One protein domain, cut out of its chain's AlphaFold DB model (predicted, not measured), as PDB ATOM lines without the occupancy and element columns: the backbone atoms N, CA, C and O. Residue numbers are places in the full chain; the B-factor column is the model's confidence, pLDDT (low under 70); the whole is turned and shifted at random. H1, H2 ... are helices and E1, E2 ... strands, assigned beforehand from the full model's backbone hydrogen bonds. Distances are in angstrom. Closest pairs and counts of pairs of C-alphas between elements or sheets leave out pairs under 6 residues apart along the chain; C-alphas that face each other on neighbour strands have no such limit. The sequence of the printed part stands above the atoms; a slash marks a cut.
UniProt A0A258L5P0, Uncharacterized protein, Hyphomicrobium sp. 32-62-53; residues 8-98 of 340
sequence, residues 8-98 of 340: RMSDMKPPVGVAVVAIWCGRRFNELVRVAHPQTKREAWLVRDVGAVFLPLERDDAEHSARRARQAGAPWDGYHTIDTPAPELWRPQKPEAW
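What this domain is: This is residues 8 to 98 of the 340 residues of an uncharacterized protein of Hyphomicrobium sp. 32-62-53 (UniProt A0A258L5P0). A strongly twisted sheet of five strands makes the body, and one helix, H1, lies off it beyond the E4 edge; residues 72 to 88 lead back from H1 to E5 at the other edge. The 91 printed residues run E1 E2 E3 E4 H1 E5; the antiparallel sheet's order is E4 E3 E2 E1 E5. The class is mixed, with under half of the residues in named elements. The whole is compact, radius of gyration of the C-alphas 13.3 A, yet elongated, 43 by 25 by 24 A.

Where its parts are: Find C-alpha 19 at (106.599, 46.777, 15.289), where E1, residues 19 to 24, begins. Next come E2, residues 27 to 36, 22.9 A long and bending by 82 degrees at residue 30; E3, 43 to 47; E4, 53 to 56; and H1, 61 to 71, 15.5 A. E5, 89 to 92, ends at (100.936, 46.163, 18.451).

How they stand to each other: E1 to E4 form a meander, each strand the antiparallel neighbour of the one before. Look for pairs within hydrogen-bond range: N 22 and O 29, 2.9 A; N 33 and O 46, 2.9 A; N 45 and O 55, 2.9 A; and, between E1 and E5, N 21 and O 91, 2.9 A. H1, with every O i to N i+4 pair within range, is not on the sheet.

The domain as a whole: The printed part has no cut; the H1 to E5 link is long. Residues 49 to 52, 56 to 81 and 83 have pLDDT under 70.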
ATOM      1  N   ARG A   8      91.822  44.842  12.128       92.25
ATOM      2  CA  ARG A   8      91.915  44.749  10.664       92.25
ATOM      3  C   ARG A   8      92.804  45.852  10.110       92.25
ATOM      4  O   ARG A   8      92.725  47.007  10.525       92.25
ATOM      5  N   MET A   9      93.604  45.505   9.105       89.69
ATOM      6  CA  MET A   9      94.413  46.486   8.370       89.69
ATOM      7  C   MET A   9      93.568  47.534   7.623       89.69
ATOM      8  O   MET A   9      94.066  48.630   7.361       89.69
ATOM      9  N   SER A  10      92.313  47.212   7.280       89.00
ATOM     10  CA  SER A  10      91.354  48.136   6.655       89.00
ATOM     11  C   SER A  10      90.908  49.263   7.582       89.00
ATOM     12  O   SER A  10      90.640  50.363   7.109       89.00
ATOM     13  N   ASP A  11      90.840  48.988   8.883       90.00
ATOM     14  CA  ASP A  11      90.225  49.890   9.860       90.00
ATOM     15  C   ASP A  11      91.255  50.902  10.360       90.00
ATOM     16  O   ASP A  11      90.967  52.081  10.558       90.00
ATOM     17  N   MET A  12      92.493  50.441  10.526       89.38
ATOM     18  CA  MET A  12      93.629  51.281  10.866       89.38
ATOM     19  C   MET A  12      94.909  50.613  10.380       89.38
ATOM     20  O   MET A  12      95.151  49.438  10.653       89.38
ATOM     21  N   LYS A  13      95.774  51.380   9.714       90.25
ATOM     22  CA  LYS A  13      97.131  50.923   9.403       90.25
ATOM     23  C   LYS A  13      98.067  51.278  10.568       90.25
ATOM     24  O   LYS A  13      97.990  52.406  11.061       90.25
ATOM     25  N   PRO A  14      98.988  50.392  10.983       89.50
ATOM     26  CA  PRO A  14      99.945  50.728  12.029       89.50
ATOM     27  C   PRO A  14     100.881  51.853  11.557       89.50
ATOM     28  O   PRO A  14     101.192  51.904  10.368       89.50
ATOM     29  N   PRO A  15     101.345  52.768  12.422       88.75
ATOM     30  CA  PRO A  15     102.286  53.807  12.023       88.75
ATOM     31  C   PRO A  15     103.601  53.231  11.482       88.75
ATOM     32  O   PRO A  15     104.039  52.144  11.865       88.75
ATOM     33  N   VAL A  16     104.246  53.994  10.600       88.94
ATOM     34  CA  VAL A  16     105.577  53.668  10.073       88.94
ATOM     35  C   VAL A  16     106.576  53.586  11.232       88.94
ATOM     36  O   VAL A  16     106.568  54.426  12.129       88.94
ATOM     37  N   GLY A  17     107.433  52.566  11.218       86.38
ATOM     38  CA  GLY A  17     108.460  52.333  12.234       86.38
ATOM     39  C   GLY A  17     107.981  51.599  13.488       86.38
ATOM     40  O   GLY A  17     108.805  51.300  14.350       86.38
ATOM     41  N   VAL A  18     106.689  51.268  13.599       89.69
ATOM     42  CA  VAL A  18     106.160  50.534  14.756       89.69
ATOM     43  C   VAL A  18     106.074  49.037  14.466       89.69
ATOM     44  O   VAL A  18     105.509  48.626  13.453       89.69
ATOM     45  N   ALA A  19     106.628  48.231  15.373       91.69
ATOM     46  CA  ALA A  19     106.599  46.777  15.289       91.69
ATOM     47  C   ALA A  19     105.241  46.198  15.707       91.69
ATOM     48  O   ALA A  19     104.671  46.546  16.750       91.69
ATOM     49  N   VAL A  20     104.734  45.287  14.881       93.75
ATOM     50  CA  VAL A  20     103.440  44.631  15.054       93.75
ATOM     51  C   VAL A  20     103.565  43.123  14.880       93.75
ATOM     52  O   VAL A  20     104.404  42.634  14.126       93.75
ATOM     53  N   VAL A  21     102.671  42.396  15.545       93.31
ATOM     54  CA  VAL A  21     102.354  41.010  15.199       93.31
ATOM     55  C   VAL A  21     101.271  41.064  14.130       93.31
ATOM     56  O   VAL A  21     100.266  41.747  14.325       93.31
ATOM     57  N   ALA A  22     101.444  40.362  13.019       91.75
ATOM     58  CA  ALA A  22     100.520  40.413  11.891       91.75
ATOM     59  C   ALA A  22     100.118  39.017  11.414       91.75
ATOM     60  O   ALA A  22     100.900  38.072  11.501       91.75
ATOM     61  N   ILE A  23      98.899  38.899  10.896       89.62
ATOM     62  CA  ILE A  23      98.413  37.720  10.183       89.62
ATOM     63  C   ILE A  23      98.270  38.107   8.718       89.62
ATOM     64  O   ILE A  23      97.534  39.035   8.383       89.62
ATOM     65  N   TRP A  24      99.001  37.417   7.851       88.56
ATOM     66  CA  TRP A  24      99.071  37.711   6.426       88.56
ATOM     67  C   TRP A  24      98.898  36.417   5.637       88.56
ATOM     68  O   TRP A  24      99.696  35.490   5.794       88.56
ATOM     69  N   CYS A  25      97.836  36.330   4.829       83.25
ATOM     70  CA  CYS A  25      97.457  35.108   4.118       83.25
ATOM     71  C   CYS A  25      97.341  33.905   5.073       83.25
ATOM     72  O   CYS A  25      97.858  32.821   4.796       83.25
ATOM     73  N   GLY A  26      96.741  34.116   6.251       80.06
ATOM     74  CA  GLY A  26      96.624  33.102   7.307       80.06
ATOM     75  C   GLY A  26      97.919  32.752   8.060       80.06
ATOM     76  O   GLY A  26      97.881  31.919   8.963       80.06
ATOM     77  N   ARG A  27      99.062  33.373   7.744       81.00
ATOM     78  CA  ARG A  27     100.335  33.137   8.446       81.00
ATOM     79  C   ARG A  27     100.607  34.202   9.483       81.00
ATOM     80  O   ARG A  27     100.444  35.385   9.208       81.00
ATOM     81  N   ARG A  28     101.085  33.783  10.653       86.50
ATOM     82  CA  ARG A  28     101.467  34.690  11.732       86.50
ATOM     83  C   ARG A  28     102.927  35.114  11.603       86.50
ATOM     84  O   ARG A  28     103.814  34.274  11.493       86.50
ATOM     85  N   PHE A  29     103.151  36.413  11.706       87.50
ATOM     86  CA  PHE A  29     104.455  37.051  11.781       87.50
ATOM     87  C   PHE A  29     104.548  37.786  13.110       87.50
ATOM     88  O   PHE A  29     103.625  38.524  13.459       87.50
ATOM     89  N   ASN A  30     105.624  37.580  13.866       89.00
ATOM     90  CA  ASN A  30     105.730  38.128  15.216       89.00
ATOM     91  C   ASN A  30     106.343  39.530  15.224       89.00
ATOM     92  O   ASN A  30     106.009  40.320  16.107       89.00
ATOM     93  N   GLU A  31     107.175  39.851  14.232       91.19
ATOM     94  CA  GLU A  31     107.770  41.178  14.088       91.19
ATOM     95  C   GLU A  31     107.723  41.682  12.634       91.19
ATOM     96  O   GLU A  31     108.623  41.442  11.819       91.19
ATOM     97  N   LEU A  32     106.651  42.417  12.322       91.06
ATOM     98  CA  LEU A  32     106.477  43.184  11.088       91.06
ATOM     99  C   LEU A  32     106.578  44.685  11.365       91.06
ATOM    100  O   LEU A  32     106.020  45.172  12.345       91.06
ATOM    101  N   VAL A  33     107.216  45.439  10.471       91.81
ATOM    102  CA  VAL A  33     107.317  46.904  10.578       91.81
ATOM    103  C   VAL A  33     107.002  47.547   9.230       91.81
ATOM    104  O   VAL A  33     107.579  47.153   8.220       91.81
ATOM    105  N   ARG A  34     106.136  48.567   9.188       90.75
ATOM    106  CA  ARG A  34     105.999  49.414   7.986       90.75
ATOM    107  C   ARG A  34     107.193  50.351   7.893       90.75
ATOM    108  O   ARG A  34     107.484  51.060   8.853       90.75
ATOM    109  N   VAL A  35     107.880  50.366   6.759       90.56
ATOM    110  CA  VAL A  35     109.076  51.189   6.526       90.56
ATOM    111  C   VAL A  35     109.079  51.748   5.106       90.56
ATOM    112  O   VAL A  35     108.414  51.219   4.219       90.56
ATOM    113  N   ALA A  36     109.864  52.795   4.861       86.56
ATOM    114  CA  ALA A  36     110.211  53.195   3.500       86.56
ATOM    115  C   ALA A  36     111.364  52.315   2.995       86.56
ATOM    116  O   ALA A  36     112.420  52.241   3.628       86.56
ATOM    117  N   HIS A  37     111.178  51.646   1.859       80.12
ATOM    118  CA  HIS A  37     112.208  50.820   1.244       80.12
ATOM    119  C   HIS A  37     113.431  51.688   0.890       80.12
ATOM    120  O   HIS A  37     113.281  52.724   0.234       80.12
ATOM    121  N   PRO A  38     114.662  51.293   1.261       76.00
ATOM    122  CA  PRO A  38     115.832  52.170   1.174       76.00
ATOM    123  C   PRO A  38     116.172  52.596  -0.261       76.00
ATOM    124  O   PRO A  38     116.576  53.740  -0.467       76.00
ATOM    125  N   GLN A  39     115.973  51.704  -1.237       74.19
ATOM    126  CA  GLN A  39     116.260  51.961  -2.656       74.19
ATOM    127  C   GLN A  39     115.102  52.664  -3.379       74.19
ATOM    128  O   GLN A  39     115.269  53.770  -3.876       74.19
ATOM    129  N   THR A  40     113.916  52.051  -3.410       77.19
ATOM    130  CA  THR A  40     112.760  52.573  -4.158       77.19
ATOM    131  C   THR A  40     112.040  53.730  -3.467       77.19
ATOM    132  O   THR A  40     111.197  54.365  -4.093       77.19
ATOM    133  N   LYS A  41     112.315  53.980  -2.177       81.12
ATOM    134  CA  LYS A  41     111.615  54.945  -1.303       81.12
ATOM    135  C   LYS A  41     110.104  54.714  -1.162       81.12
ATOM    136  O   LYS A  41     109.440  55.474  -0.465       81.12
ATOM    137  N   ARG A  42     109.568  53.653  -1.773       81.06
ATOM    138  CA  ARG A  42     108.178  53.221  -1.626       81.06
ATOM    139  C   ARG A  42     107.979  52.579  -0.267       81.06
ATOM    140  O   ARG A  42     108.911  52.021   0.310       81.06
ATOM    141  N   GLU A  43     106.762  52.641   0.237       82.44
ATOM    142  CA  GLU A  43     106.440  51.982   1.488       82.44
ATOM    143  C   GLU A  43     106.435  50.447   1.312       82.44
ATOM    144  O   GLU A  43     106.031  49.917   0.275       82.44
ATOM    145  N   ALA A  44     106.956  49.735   2.307       86.56
ATOM    146  CA  ALA A  44     107.108  48.288   2.318       86.56
ATOM    147  C   ALA A  44     106.935  47.738   3.739       86.56
ATOM    148  O   ALA A  44     107.079  48.458   4.733       86.56
ATOM    149  N   TRP A  45     106.672  46.440   3.837       88.56
ATOM    150  CA  TRP A  45     106.700  45.720   5.103       88.56
ATOM    151  C   TRP A  45     108.053  45.068   5.310       88.56
ATOM    152  O   TRP A  45     108.528  44.338   4.449       88.56
ATOM    153  N   LEU A  46     108.662  45.302   6.461       87.19
ATOM    154  CA  LEU A  46     109.900  44.671   6.874       87.19
ATOM    155  C   LEU A  46     109.600  43.532   7.843       87.19
ATOM    156  O   LEU A  46     109.081  43.776   8.932       87.19
ATOM    157  N   VAL A  47     109.960  42.308   7.466       87.06
ATOM    158  CA  VAL A  47     109.911  41.138   8.350       87.06
ATOM    159  C   VAL A  47     111.244  41.017   9.076       87.06
ATOM    160  O   VAL A  47     112.264  40.736   8.444       87.06
ATOM    161  N   ARG A  48     111.260  41.227  10.393       77.38
ATOM    162  CA  ARG A  48     112.505  41.199  11.182       77.38
ATOM    163  C   ARG A  48     112.862  39.824  11.728       77.38
ATOM    164  O   ARG A  48     114.048  39.539  11.850       77.38
ATOM    165  N   ASP A  49     111.867  38.961  11.924       67.38
ATOM    166  CA  ASP A  49     112.038  37.612  12.484       67.38
ATOM    167  C   ASP A  49     113.087  36.755  11.744       67.38
ATOM    168  O   ASP A  49     113.644  35.825  12.324       67.38
ATOM    169  N   VAL A  50     113.347  37.038  10.460       59.81
ATOM    170  CA  VAL A  50     114.106  36.141   9.566       59.81
ATOM    171  C   VAL A  50     115.136  36.876   8.696       59.81
ATOM    172  O   VAL A  50     115.541  36.379   7.649       59.81
ATOM    173  N   GLY A  51     115.578  38.065   9.129       57.19
ATOM    174  CA  GLY A  51     116.673  38.792   8.473       57.19
ATOM    175  C   GLY A  51     116.262  39.982   7.602       57.19
ATOM    176  O   GLY A  51     116.883  40.217   6.571       57.19
ATOM    177  N   ALA A  52     115.258  40.759   8.026       68.19
ATOM    178  CA  ALA A  52     114.909  42.056   7.430       68.19
ATOM    179  C   ALA A  52     114.491  41.968   5.943       68.19
ATOM    180  O   ALA A  52     115.028  42.654   5.074       68.19
ATOM    181  N   VAL A  53     113.487  41.136   5.649       74.94
ATOM    182  CA  VAL A  53     112.931  40.978   4.292       74.94
ATOM    183  C   VAL A  53     111.899  42.067   4.003       74.94
ATOM    184  O   VAL A  53     110.948  42.227   4.765       74.94
ATOM    185  N   PHE A  54     112.056  42.778   2.882       74.56
ATOM    186  CA  PHE A  54     111.079  43.761   2.406       74.56
ATOM    187  C   PHE A  54     110.009  43.099   1.525       74.56
ATOM    188  O   PHE A  54     110.307  42.579   0.445       74.56
ATOM    189  N   LEU A  55     108.754  43.163   1.965       75.94
ATOM    190  CA  LEU A  55     107.574  42.743   1.217       75.94
ATOM    191  C   LEU A  55     106.898  43.986   0.605       75.94
ATOM    192  O   LEU A  55     106.611  44.943   1.334       75.94
ATOM    193  N   PRO A  56     106.684  44.015  -0.722       65.19
ATOM    194  CA  PRO A  56     106.076  45.158  -1.397       65.19
ATOM    195  C   PRO A  56     104.595  45.311  -1.024       65.19
ATOM    196  O   PRO A  56     103.907  44.322  -0.789       65.19
ATOM    197  N   LEU A  57     104.111  46.558  -0.996       61.34
ATOM    198  CA  LEU A  57     102.706  46.895  -0.727       61.34
ATOM    199  C   LEU A  57     101.782  46.765  -1.942       61.34
ATOM    200  O   LEU A  57     100.569  46.760  -1.774       61.34
ATOM    201  N   GLU A  58     102.326  46.701  -3.155       58.28
ATOM    202  CA  GLU A  58     101.546  46.653  -4.393       58.28
ATOM    203  C   GLU A  58     102.121  45.592  -5.331       58.28
ATOM    204  O   GLU A  58     103.339  45.416  -5.438       58.28
ATOM    205  N   ARG A  59     101.218  44.853  -5.981       54.69
ATOM    206  CA  ARG A  59     101.550  43.883  -7.021       54.69
ATOM    207  C   ARG A  59     101.793  44.634  -8.325       54.69
ATOM    208  O   ARG A  59     100.849  45.130  -8.925       54.69
ATOM    209  N   ASP A  60     103.042  44.659  -8.772       55.53
ATOM    210  CA  ASP A  60     103.341  44.794 -10.196       55.53
ATOM    211  C   ASP A  60     103.541  43.367 -10.734       55.53
ATOM    212  O   ASP A  60     104.591  42.740 -10.542       55.53
ATOM    213  N   ASP A  61     102.472  42.786 -11.286       56.06
ATOM    214  CA  ASP A  61     102.362  41.342 -11.554       56.06
ATOM    215  C   ASP A  61     103.471  40.811 -12.480       56.06
ATOM    216  O   ASP A  61     103.916  39.664 -12.338       56.06
ATOM    217  N   ALA A  62     103.967  41.654 -13.390       56.75
ATOM    218  CA  ALA A  62     105.037  41.319 -14.327       56.75
ATOM    219  C   ALA A  62     106.410  41.212 -13.639       56.75
ATOM    220  O   ALA A  62     107.138  40.235 -13.838       56.75
ATOM    221  N   GLU A  63     106.758  42.179 -12.787       57.91
ATOM    222  CA  GLU A  63     108.046  42.202 -12.086       57.91
ATOM    223  C   GLU A  63     108.094  41.129 -10.990       57.91
ATOM    224  O   GLU A  63     109.092  40.419 -10.837       57.91
ATOM    225  N   HIS A  64     106.983  40.934 -10.275       56.84
ATOM    226  CA  HIS A  64     106.878  39.937  -9.213       56.84
ATOM    227  C   HIS A  64     106.983  38.500  -9.750       56.84
ATOM    228  O   HIS A  64     107.680  37.661  -9.174       56.84
ATOM    229  N   SER A  65     106.341  38.210 -10.885       51.94
ATOM    230  CA  SER A  65     106.423  36.897 -11.536       51.94
ATOM    231  C   SER A  65     107.818  36.625 -12.111       51.94
ATOM    232  O   SER A  65     108.346  35.525 -11.937       51.94
ATOM    233  N   ALA A  66     108.474  37.639 -12.688       57.78
ATOM    234  CA  ALA A  66     109.861  37.533 -13.140       57.78
ATOM    235  C   ALA A  66     110.847  37.313 -11.976       57.78
ATOM    236  O   ALA A  66     111.814  36.562 -12.116       57.78
ATOM    237  N   ARG A  67     110.602  37.927 -10.809       57.47
ATOM    238  CA  ARG A  67     111.430  37.734  -9.609       57.47
ATOM    239  C   ARG A  67     111.241  36.346  -8.992       57.47
ATOM    240  O   ARG A  67     112.241  35.731  -8.630       57.47
ATOM    241  N   ARG A  68     110.003  35.825  -8.957       54.09
ATOM    242  CA  ARG A  68     109.693  34.437  -8.548       54.09
ATOM    243  C   ARG A  68     110.445  33.414  -9.399       54.09
ATOM    244  O   ARG A  68     111.098  32.533  -8.851       54.09
ATOM    245  N   ALA A  69     110.444  33.582 -10.723       56.06
ATOM    246  CA  ALA A  69     111.154  32.680 -11.633       56.06
ATOM    247  C   ALA A  69     112.680  32.657 -11.407       56.06
ATOM    248  O   ALA A  69     113.318  31.630 -11.615       56.06
ATOM    249  N   ARG A  70     113.275  33.772 -10.958       57.03
ATOM    250  CA  ARG A  70     114.722  33.874 -10.691       57.03
ATOM    251  C   ARG A  70     115.145  33.346  -9.315       57.03
ATOM    252  O   ARG A  70     116.338  33.154  -9.107       57.03
ATOM    253  N   GLN A  71     114.216  33.166  -8.374       54.19
ATOM    254  CA  GLN A  71     114.520  32.906  -6.955       54.19
ATOM    255  C   GLN A  71     113.991  31.562  -6.428       54.19
ATOM    256  O   GLN A  71     114.062  31.332  -5.224       54.19
ATOM    257  N   ALA A  72     113.529  30.665  -7.309       47.03
ATOM    258  CA  ALA A  72     112.866  29.383  -7.010       47.03
ATOM    259  C   ALA A  72     113.722  28.302  -6.290       47.03
ATOM    260  O   ALA A  72     113.456  27.113  -6.415       47.03
ATOM    261  N   GLY A  73     114.759  28.688  -5.548       50.59
ATOM    262  CA  GLY A  73     115.594  27.789  -4.741       50.59
ATOM    263  C   GLY A  73     116.210  28.466  -3.514       50.59
ATOM    264  O   GLY A  73     117.203  27.989  -2.977       50.59
ATOM    265  N   ALA A  74     115.671  29.614  -3.102       53.09
ATOM    266  CA  ALA A  74     116.222  30.436  -2.034       53.09
ATOM    267  C   ALA A  74     115.327  30.382  -0.772       53.09
ATOM    268  O   ALA A  74     114.129  30.125  -0.881       53.09
ATOM    269  N   PRO A  75     115.860  30.636   0.440       45.81
ATOM    270  CA  PRO A  75     115.180  30.350   1.718       45.81
ATOM    271  C   PRO A  75     113.912  31.184   1.999       45.81
ATOM    272  O   PRO A  75     113.262  31.017   3.026       45.81
ATOM    273  N   TRP A  76     113.543  32.080   1.089       53.84
ATOM    274  CA  TRP A  76     112.337  32.907   1.116       53.84
ATOM    275  C   TRP A  76     111.165  32.294   0.334       53.84
ATOM    276  O   TRP A  76     110.161  32.975   0.129       53.84
ATOM    277  N   ASP A  77     111.248  31.010  -0.036       49.91
ATOM    278  CA  ASP A  77     110.214  30.296  -0.802       49.91
ATOM    279  C   ASP A  77     108.822  30.346  -0.141       49.91
ATOM    280  O   ASP A  77     107.786  30.399  -0.805       49.91
ATOM    281  N   GLY A  78     108.780  30.488   1.189       53.31
ATOM    282  CA  GLY A  78     107.549  30.761   1.927       53.31
ATOM    283  C   GLY A  78     106.913  32.119   1.595       53.31
ATOM    284  O   GLY A  78     105.695  32.211   1.486       53.31
ATOM    285  N   TYR A  79     107.677  33.192   1.407       56.50
ATOM    286  CA  TYR A  79     107.114  34.534   1.193       56.50
ATOM    287  C   TYR A  79     106.567  34.751  -0.222       56.50
ATOM    288  O   TYR A  79     105.775  35.667  -0.437       56.50
ATOM    289  N   HIS A  80     106.926  33.891  -1.179       57.47
ATOM    290  CA  HIS A  80     106.418  33.925  -2.557       57.47
ATOM    291  C   HIS A  80     104.955  33.474  -2.695       57.47
ATOM    292  O   HIS A  80     104.362  33.649  -3.762       57.47
ATOM    293  N   THR A  81     104.376  32.921  -1.626       59.44
ATOM    294  CA  THR A  81     102.957  32.545  -1.538       59.44
ATOM    295  C   THR A  81     102.110  33.595  -0.811       59.44
ATOM    296  O   THR A  81     100.978  33.305  -0.433       59.44
ATOM    297  N   ILE A  82     102.670  34.770  -0.502       70.12
ATOM    298  CA  ILE A  82     101.889  35.889   0.027       70.12
ATOM    299  C   ILE A  82     101.168  36.529  -1.153       70.12
ATOM    300  O   ILE A  82     101.762  37.240  -1.962       70.12
ATOM    301  N   ASP A  83      99.877  36.236  -1.257       67.81
ATOM    302  CA  ASP A  83      99.075  36.642  -2.405       67.81
ATOM    303  C   ASP A  83      98.363  37.983  -2.217       67.81
ATOM    304  O   ASP A  83      97.850  38.544  -3.187       67.81
ATOM    305  N   THR A  84      98.350  38.527  -0.999       71.19
ATOM    306  CA  THR A  84      97.707  39.811  -0.701       71.19
ATOM    307  C   THR A  84      98.734  40.932  -0.501       71.19
ATOM    308  O   THR A  84      99.805  40.693   0.055       71.19
ATOM    309  N   PRO A  85      98.415  42.179  -0.902       73.25
ATOM    310  CA  PRO A  85      99.321  43.333  -0.798       73.25
ATOM    311  C   PRO A  85      99.615  43.789   0.642       73.25
ATOM    312  O   PRO A  85     100.586  44.500   0.896       73.25
ATOM    313  N   ALA A  86      98.770  43.404   1.597       84.19
ATOM    314  CA  ALA A  86      98.911  43.766   3.000       84.19
ATOM    315  C   ALA A  86      98.420  42.628   3.909       84.19
ATOM    316  O   ALA A  86      97.604  41.806   3.463       84.19
ATOM    317  N   PRO A  87      98.873  42.602   5.179       88.75
ATOM    318  CA  PRO A  87      98.308  41.727   6.194       88.75
ATOM    319  C   PRO A  87      96.793  41.897   6.310       88.75
ATOM    320  O   PRO A  87      96.246  42.966   6.055       88.75
ATOM    321  N   GLU A  88      96.112  40.845   6.739       89.94
ATOM    322  CA  GLU A  88      94.673  40.882   7.010       89.94
ATOM    323  C   GLU A  88      94.422  41.511   8.382       89.94
ATOM    324  O   GLU A  88      93.573  42.392   8.548       89.94
ATOM    325  N   LEU A  89      95.217  41.079   9.362       92.81
ATOM    326  CA  LEU A  89      95.076  41.455  10.759       92.81
ATOM    327  C   LEU A  89      96.427  41.823  11.354       92.81
ATOM    328  O   LEU A  89      97.466  41.301  10.952       92.81
ATOM    329  N   TRP A  90      96.412  42.689  12.355       94.25
ATOM    330  CA  TRP A  90      97.609  43.072  13.085       94.25
ATOM    331  C   TRP A  90      97.295  43.438  14.533       94.25
ATOM    332  O   TRP A  90      96.152  43.710  14.892       94.25
ATOM    333  N   ARG A  91      98.322  43.449  15.379       93.56
ATOM    334  CA  ARG A  91      98.275  44.020  16.726       93.56
ATOM    335  C   ARG A  91      99.627  44.611  17.106       93.56
ATOM    336  O   ARG A  91     100.654  44.090  16.664       93.56
ATOM    337  N   PRO A  92      99.672  45.664  17.935       93.31
ATOM    338  CA  PRO A  92     100.936  46.163  18.451       93.31
ATOM    339  C   PRO A  92     101.664  45.065  19.231       93.31
ATOM    340  O   PRO A  92     101.051  44.316  19.997       93.31
ATOM    341  N   GLN A  93     102.980  44.973  19.039       91.06
ATOM    342  CA  GLN A  93     103.810  44.031  19.792       91.06
ATOM    343  C   GLN A  93     103.844  44.393  21.287       91.06
ATOM    344  O   GLN A  93     103.864  43.505  22.134       91.06
ATOM    345  N   LYS A  94     103.777  45.700  21.588       88.12
ATOM    346  CA  LYS A  94     103.693  46.295  22.930       88.12
ATOM    347  C   LYS A  94     102.412  47.136  23.060       88.12
ATOM    348  O   LYS A  94     102.470  48.350  22.838       88.12
ATOM    349  N   PRO A  95     101.244  46.520  23.322       85.44
ATOM    350  CA  PRO A  95      99.964  47.229  23.409       85.44
ATOM    351  C   PRO A  95      99.964  48.384  24.417       85.44
ATOM    352  O   PRO A  95      99.369  49.423  24.162       85.44
ATOM    353  N   GLU A  96     100.676  48.231  25.530       83.62
ATOM    354  CA  GLU A  96     100.815  49.222  26.598       83.62
ATOM    355  C   GLU A  96     101.568  50.493  26.178       83.62
ATOM    356  O   GLU A  96     101.343  51.562  26.741       83.62
ATOM    357  N   ALA A  97     102.446  50.401  25.175       80.88
ATOM    358  CA  ALA A  97     103.191  51.544  24.648       80.88
ATOM    359  C   ALA A  97     102.416  52.301  23.552       80.88
ATOM    360  O   ALA A  97     102.888  53.322  23.042       80.88
ATOM    361  N   TRP A  98     101.242  51.800  23.164       84.31
ATOM    362  CA  TRP A  98     100.458  52.342  22.068       84.31
ATOM    363  C   TRP A  98      99.609  53.531  22.525       84.31
ATOM    364  O   TRP A  98      98.758  53.411  23.400       84.31
TER     365      TRP A  98